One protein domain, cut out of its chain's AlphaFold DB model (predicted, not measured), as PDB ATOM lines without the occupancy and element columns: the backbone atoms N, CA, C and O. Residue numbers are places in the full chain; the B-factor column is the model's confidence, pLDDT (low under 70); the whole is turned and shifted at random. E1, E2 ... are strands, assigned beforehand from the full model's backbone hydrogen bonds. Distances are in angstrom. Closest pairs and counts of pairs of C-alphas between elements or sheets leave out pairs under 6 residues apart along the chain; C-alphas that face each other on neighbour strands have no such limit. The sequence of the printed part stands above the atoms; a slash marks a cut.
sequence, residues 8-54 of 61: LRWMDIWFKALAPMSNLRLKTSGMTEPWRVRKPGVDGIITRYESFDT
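AT A GLANCE: This is residues 8 to 54 of the 61 residues of the protein "HemS domain-containing protein" of Pseudomonas fluorescens (UniProt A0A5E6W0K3). A small three-stranded sheet, E1 E2 E3, makes one arm of an open V, and a long two-stranded hairpin, E4 and E5, makes the other; the arms come together near the link of residues 28 to 32, and the space between them is empty. The three strands form a meander, each strand the antiparallel neighbour of the one before, and E4 and E5 are antiparallel too. The printed part has 47 residues, with no named helix and five named strands, E1 to E5 in order along the chain, and its class is all strand. The whole is flat and only just loose, close to extended, with a radius of gyration of the C-alphas of 14.1 A and spans of 39 by 30 by 13 A.

HOW THE PARTS SIT: Start with the sheet in the order E1, residues 8 to 11, E2, residues 14 to 19, and E3, residues 22 to 27. E2 is the inner strand, and E1 and E3 are the edge strands. E1 and E2 are a hairpin, antiparallel at 142 degrees between their directions; look for N 9 and O 16, 3.0 A apart and within hydrogen-bond range. E2 and E3 are a hairpin at 172 degrees, with N 24 and O 17 within hydrogen-bond range at 2.8 A; the C-alphas of Lys 16 and Arg 25 face each other at 4.6 A. Now go to E4, residues 33 to 41, and E5, residues 44 to 52, an antiparallel hairpin at 155 degrees. There you find N 37 and O 48 at 2.8 A and N 46 and O 39 at 2.9 A, both within hydrogen-bond range. E4 and E5 are each apart from E1, E2 and E3.

IN THESE COORDINATES: Find C-alpha 8 at (165.759, 362.263, 148.763), where E1 begins; it has four residues. E2 runs from Trp 14 to Ala 19 over 15.7 A, and E3 from Ser 22 to Lys 27 over 16.7 A. Then find C-alpha 33 at (171.982, 347.756, 163.547), from which E4 runs 23.7 A to Gly 41. E5 comes back from Gly 44 over 25.0 A and ends at C-alpha 52, (173.040, 353.137, 166.863).

THE WHOLE: The two C-alphas farthest apart are those of Asp 12 and Val 42, at 41.0 A. The printed part, residues 8 to 54, has no cut. The four links between the strands are tight; the one from E3 to E4 has five residues. The mean pLDDT of the printed part is 88.1, and one printed residue, Thr 54, is under 70.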
ATOM      1  N   LEU A   8     164.895 363.322 148.243       93.12
ATOM      2  CA  LEU A   8     165.759 362.263 148.763       93.12
ATOM      3  C   LEU A   8     166.868 361.964 147.758       93.12
ATOM      4  O   LEU A   8     166.587 361.729 146.583       93.12
ATOM      5  N   ARG A   9     168.125 361.964 148.207       93.00
ATOM      6  CA  ARG A   9     169.261 361.645 147.333       93.00
ATOM      7  C   ARG A   9     170.435 361.024 148.073       93.00
ATOM      8  O   ARG A   9     170.701 361.345 149.232       93.00
ATOM      9  N   TRP A  10     171.186 360.216 147.337       93.75
ATOM     10  CA  TRP A  10     172.519 359.763 147.718       93.75
ATOM     11  C   TRP A  10     173.580 360.763 147.255       93.75
ATOM     12  O   TRP A  10     173.474 361.358 146.179       93.75
ATOM     13  N   MET A  11     174.592 360.975 148.093       91.38
ATOM     14  CA  MET A  11     175.798 361.734 147.776       91.38
ATOM     15  C   MET A  11     176.979 361.060 148.467       91.38
ATOM     16  O   MET A  11     177.214 361.305 149.652       91.38
ATOM     17  N   ASP A  12     177.698 360.223 147.718       88.94
ATOM     18  CA  ASP A  12     178.778 359.390 148.252       88.94
ATOM     19  C   ASP A  12     178.275 358.557 149.455       88.94
ATOM     20  O   ASP A  12     177.197 357.963 149.376       88.94
ATOM     21  N   ILE A  13     178.970 358.559 150.596       86.50
ATOM     22  CA  ILE A  13     178.591 357.802 151.801       86.50
ATOM     23  C   ILE A  13     177.400 358.391 152.584       86.50
ATOM     24  O   ILE A  13     177.096 357.936 153.691       86.50
ATOM     25  N   TRP A  14     176.751 359.433 152.056       90.25
ATOM     26  CA  TRP A  14     175.669 360.150 152.727       90.25
ATOM     27  C   TRP A  14     174.328 359.970 152.029       90.25
ATOM     28  O   TRP A  14     174.178 360.253 150.838       90.25
ATOM     29  N   PHE A  15     173.311 359.645 152.821       90.81
ATOM     30  CA  PHE A  15     171.914 359.775 152.435       90.81
ATOM     31  C   PHE A  15     171.370 361.124 152.908       90.81
ATOM     32  O   PHE A  15     171.617 361.534 154.045       90.81
ATOM     33  N   LYS A  16     170.652 361.853 152.051       91.56
ATOM     34  CA  LYS A  16     170.142 363.190 152.376       91.56
ATOM     35  C   LYS A  16     168.659 363.316 152.088       91.56
ATOM     36  O   LYS A  16     168.198 362.880 151.037       91.56
ATOM     37  N   ALA A  17     167.957 363.996 152.990       91.25
ATOM     38  CA  ALA A  17     166.633 364.544 152.730       91.25
ATOM     39  C   ALA A  17     166.749 366.066 152.731       91.25
ATOM     40  O   ALA A  17     167.114 366.659 153.745       91.25
ATOM     41  N   LEU A  18     166.497 366.683 151.582       90.19
ATOM     42  CA  LEU A  18     166.605 368.122 151.404       90.19
ATOM     43  C   LEU A  18     165.202 368.717 151.356       90.19
ATOM     44  O   LEU A  18     164.468 368.479 150.397       90.19
ATOM     45  N   ALA A  19     164.823 369.463 152.391       88.81
ATOM     46  CA  ALA A  19     163.552 370.174 152.449       88.81
ATOM     47  C   ALA A  19     163.788 371.672 152.699       88.81
ATOM     48  O   ALA A  19     164.791 372.034 153.321       88.81
ATOM     49  N   PRO A  20     162.865 372.554 152.270       88.19
ATOM     50  CA  PRO A  20     163.043 374.002 152.394       88.19
ATOM     51  C   PRO A  20     163.314 374.484 153.824       88.19
ATOM     52  O   PRO A  20     164.045 375.448 154.018       88.19
ATOM     53  N   MET A  21     162.743 373.806 154.824       87.75
ATOM     54  CA  MET A  21     162.849 374.199 156.234       87.75
ATOM     55  C   MET A  21     163.800 373.318 157.053       87.75
ATOM     56  O   MET A  21     164.068 373.620 158.210       87.75
ATOM     57  N   SER A  22     164.307 372.221 156.486       80.94
ATOM     58  CA  SER A  22     165.180 371.296 157.212       80.94
ATOM     59  C   SER A  22     165.948 370.395 156.256       80.94
ATOM     60  O   SER A  22     165.371 369.834 155.326       80.94
ATOM     61  N   ASN A  23     167.228 370.170 156.535       86.06
ATOM     62  CA  ASN A  23     168.038 369.203 155.804       86.06
ATOM     63  C   ASN A  23     168.485 368.086 156.746       86.06
ATOM     64  O   ASN A  23     169.078 368.355 157.786       86.06
ATOM     65  N   LEU A  24     168.262 366.839 156.345       89.81
ATOM     66  CA  LEU A  24     168.819 365.661 156.999       89.81
ATOM     67  C   LEU A  24     170.028 365.173 156.203       89.81
ATOM     68  O   LEU A  24     169.983 365.091 154.973       89.81
ATOM     69  N   ARG A  25     171.099 364.811 156.905       89.19
ATOM     70  CA  ARG A  25     172.250 364.096 156.346       89.19
ATOM     71  C   ARG A  25     172.535 362.909 157.249       89.19
ATOM     72  O   ARG A  25     172.830 363.096 158.423       89.19
ATOM     73  N   LEU A  26     172.448 361.710 156.698       88.00
ATOM     74  CA  LEU A  26     172.663 360.460 157.406       88.00
ATOM     75  C   LEU A  26     173.892 359.758 156.826       88.00
ATOM     76  O   LEU A  26     173.938 359.488 155.625       88.00
ATOM     77  N   LYS A  27     174.883 359.476 157.675       87.19
ATOM     78  CA  LYS A  27     176.061 358.683 157.309       87.19
ATOM     79  C   LYS A  27     175.735 357.212 157.512       87.19
ATOM     80  O   LYS A  27     175.879 356.690 158.613       87.19
ATOM     81  N   THR A  28     175.264 356.547 156.468       81.88
ATOM     82  CA  THR A  28     174.774 355.166 156.593       81.88
ATOM     83  C   THR A  28     175.888 354.169 156.904       81.88
ATOM     84  O   THR A  28     175.620 353.145 157.515       81.88
ATOM     85  N   SER A  29     177.147 354.488 156.590       81.44
ATOM     86  CA  SER A  29     178.299 353.643 156.934       81.44
ATOM     87  C   SER A  29     178.606 353.549 158.432       81.44
ATOM     88  O   SER A  29     179.342 352.656 158.833       81.44
ATOM     89  N   GLY A  30     178.067 354.448 159.263       77.62
ATOM     90  CA  GLY A  30     178.189 354.370 160.725       77.62
ATOM     91  C   GLY A  30     177.048 353.607 161.405       77.62
ATOM     92  O   GLY A  30     177.059 353.455 162.620       77.62
ATOM     93  N   MET A  31     176.048 353.161 160.642       79.88
ATOM     94  CA  MET A  31     174.847 352.523 161.165       79.88
ATOM     95  C   MET A  31     175.020 351.007 161.171       79.88
ATOM     96  O   MET A  31     175.075 350.384 160.116       79.88
ATOM     97  N   THR A  32     175.114 350.421 162.361       79.00
ATOM     98  CA  THR A  32     175.464 348.999 162.509       79.00
ATOM     99  C   THR A  32     174.226 348.112 162.588       79.00
ATOM    100  O   THR A  32     174.190 347.059 161.961       79.00
ATOM    101  N   GLU A  33     173.187 348.557 163.304       79.19
ATOM    102  CA  GLU A  33     171.982 347.756 163.547       79.19
ATOM    103  C   GLU A  33     170.716 348.638 163.603       79.19
ATOM    104  O   GLU A  33     170.457 349.304 164.614       79.19
ATOM    105  N   PRO A  34     169.908 348.693 162.526       82.38
ATOM    106  CA  PRO A  34     168.549 349.214 162.602       82.38
ATOM    107  C   PRO A  34     167.641 348.275 163.394       82.38
ATOM    108  O   PRO A  34     167.427 347.130 163.001       82.38
ATOM    109  N   TRP A  35     166.991 348.801 164.424       86.00
ATOM    110  CA  TRP A  35     165.994 348.078 165.201       86.00
ATOM    111  C   TRP A  35     164.606 348.651 164.960       86.00
ATOM    112  O   TRP A  35     164.375 349.850 165.116       86.00
ATOM    113  N   ARG A  36     163.647 347.781 164.636       93.06
ATOM    114  CA  ARG A  36     162.227 348.120 164.759       93.06
ATOM    115  C   ARG A  36     161.812 347.919 166.214       93.06
ATOM    116  O   ARG A  36     161.795 346.794 166.702       93.06
ATOM    117  N   VAL A  37     161.421 348.996 166.881       93.94
ATOM    118  CA  VAL A  37     161.032 348.998 168.292       93.94
ATOM    119  C   VAL A  37     159.536 349.276 168.407       93.94
ATOM    120  O   VAL A  37     159.013 350.192 167.772       93.94
ATOM    121  N   ARG A  38     158.834 348.481 169.220       96.75
ATOM    122  CA  ARG A  38     157.420 348.683 169.563       96.75
ATOM    123  C   ARG A  38     157.310 348.853 171.070       96.75
ATOM    124  O   ARG A  38     157.603 347.916 171.805       96.75
ATOM    125  N   LYS A  39     156.911 350.040 171.516       95.81
ATOM    126  CA  LYS A  39     156.752 350.363 172.937       95.81
ATOM    127  C   LYS A  39     155.305 350.776 173.206       95.81
ATOM    128  O   LYS A  39     154.765 351.567 172.431       95.81
ATOM    129  N   PRO A  40     154.662 350.249 174.260       96.31
ATOM    130  CA  PRO A  40     153.395 350.788 174.729       96.31
ATOM    131  C   PRO A  40     153.559 352.254 175.138       96.31
ATOM    132  O   PRO A  40     154.540 352.611 175.787       96.31
ATOM    133  N   GLY A  41     152.607 353.088 174.747       93.81
ATOM    134  CA  GLY A  41     152.452 354.468 175.187       93.81
ATOM    135  C   GLY A  41     151.021 354.718 175.659       93.81
ATOM    136  O   GLY A  41     150.168 353.835 175.559       93.81
ATOM    137  N   VAL A  42     150.769 355.929 176.162       93.88
ATOM    138  CA  VAL A  42     149.454 356.353 176.683       93.88
ATOM    139  C   VAL A  42     148.344 356.135 175.649       93.88
ATOM    140  O   VAL A  42     147.287 355.615 175.986       93.88
ATOM    141  N   ASP A  43     148.637 356.417 174.378       94.62
ATOM    142  CA  ASP A  43     147.666 356.358 173.278       94.62
ATOM    143  C   ASP A  43     147.811 355.097 172.403       94.62
ATOM    144  O   ASP A  43     147.360 355.054 171.257       94.62
ATOM    145  N   GLY A  44     148.467 354.053 172.920       94.31
ATOM    146  CA  GLY A  44     148.661 352.778 172.226       94.31
ATOM    147  C   GLY A  44     150.111 352.487 171.841       94.31
ATOM    148  O   GLY A  44     151.058 353.022 172.414       94.31
ATOM    149  N   ILE A  45     150.312 351.560 170.899       96.56
ATOM    150  CA  ILE A  45     151.657 351.105 170.527       96.56
ATOM    151  C   ILE A  45     152.346 352.129 169.628       96.56
ATOM    152  O   ILE A  45     151.953 352.340 168.481       96.56
ATOM    153  N   ILE A  46     153.468 352.657 170.106       94.94
ATOM    154  CA  ILE A  46     154.377 353.485 169.320       94.94
ATOM    155  C   ILE A  46     155.363 352.560 168.607       94.94
ATOM    156  O   ILE A  46     156.043 351.747 169.237       94.94
ATOM    157  N   THR A  47     155.447 352.681 167.280       93.69
ATOM    158  CA  THR A  47     156.438 351.969 166.459       93.69
ATOM    159  C   THR A  47     157.505 352.945 165.981       93.69
ATOM    160  O   THR A  47     157.178 353.954 165.360       93.69
ATOM    161  N   ARG A  48     158.777 352.632 166.233       89.25
ATOM    162  CA  ARG A  48     159.931 353.448 165.835       89.25
ATOM    163  C   ARG A  48     161.004 352.588 165.169       89.25
ATOM    164  O   ARG A  48     161.098 351.394 165.443       89.25
ATOM    165  N   TYR A  49     161.814 353.209 164.317       88.50
ATOM    166  CA  TYR A  49     163.097 352.662 163.884       88.50
ATOM    167  C   TYR A  49     164.220 353.385 164.625       88.50
ATOM    168  O   TYR A  49     164.282 354.616 164.611       88.50
ATOM    169  N   GLU A  50     165.066 352.624 165.305       87.75
ATOM    170  CA  GLU A  50     166.217 353.121 166.057       87.75
ATOM    171  C   GLU A  50     167.494 352.597 165.415       87.75
ATOM    172  O   GLU A  50     167.503 351.543 164.782       87.75
ATOM    173  N   SER A  51     168.566 353.371 165.485       82.06
ATOM    174  CA  SER A  51     169.833 353.039 164.845       82.06
ATOM    175  C   SER A  51     170.944 353.615 165.693       82.06
ATOM    176  O   SER A  51     170.856 354.768 166.115       82.06
ATOM    177  N   PHE A  52     171.956 352.802 165.954       76.56
ATOM    178  CA  PHE A  52     173.040 353.137 166.863       76.56
ATOM    179  C   PHE A  52     174.363 353.124 166.099       76.56
ATOM    180  O   PHE A  52     174.549 352.320 165.181       76.56
ATOM    181  N   ASP A  53     175.250 354.044 166.466       74.81
ATOM    182  CA  ASP A  53     176.668 353.946 166.131       74.81
ATOM    183  C   ASP A  53     177.331 353.065 167.199       74.81
ATOM    184  O   ASP A  53     176.988 353.129 168.380       74.81
ATOM    185  N   THR A  54     178.301 352.261 166.782       68.81
ATOM    186  CA  THR A  54     179.242 351.523 167.636       68.81
ATOM    187  C   THR A  54     179.912 352.352 168.738       68.81
ATOM    188  O   THR A  54     180.441 351.780 169.691       68.81
TER     189      THR A  54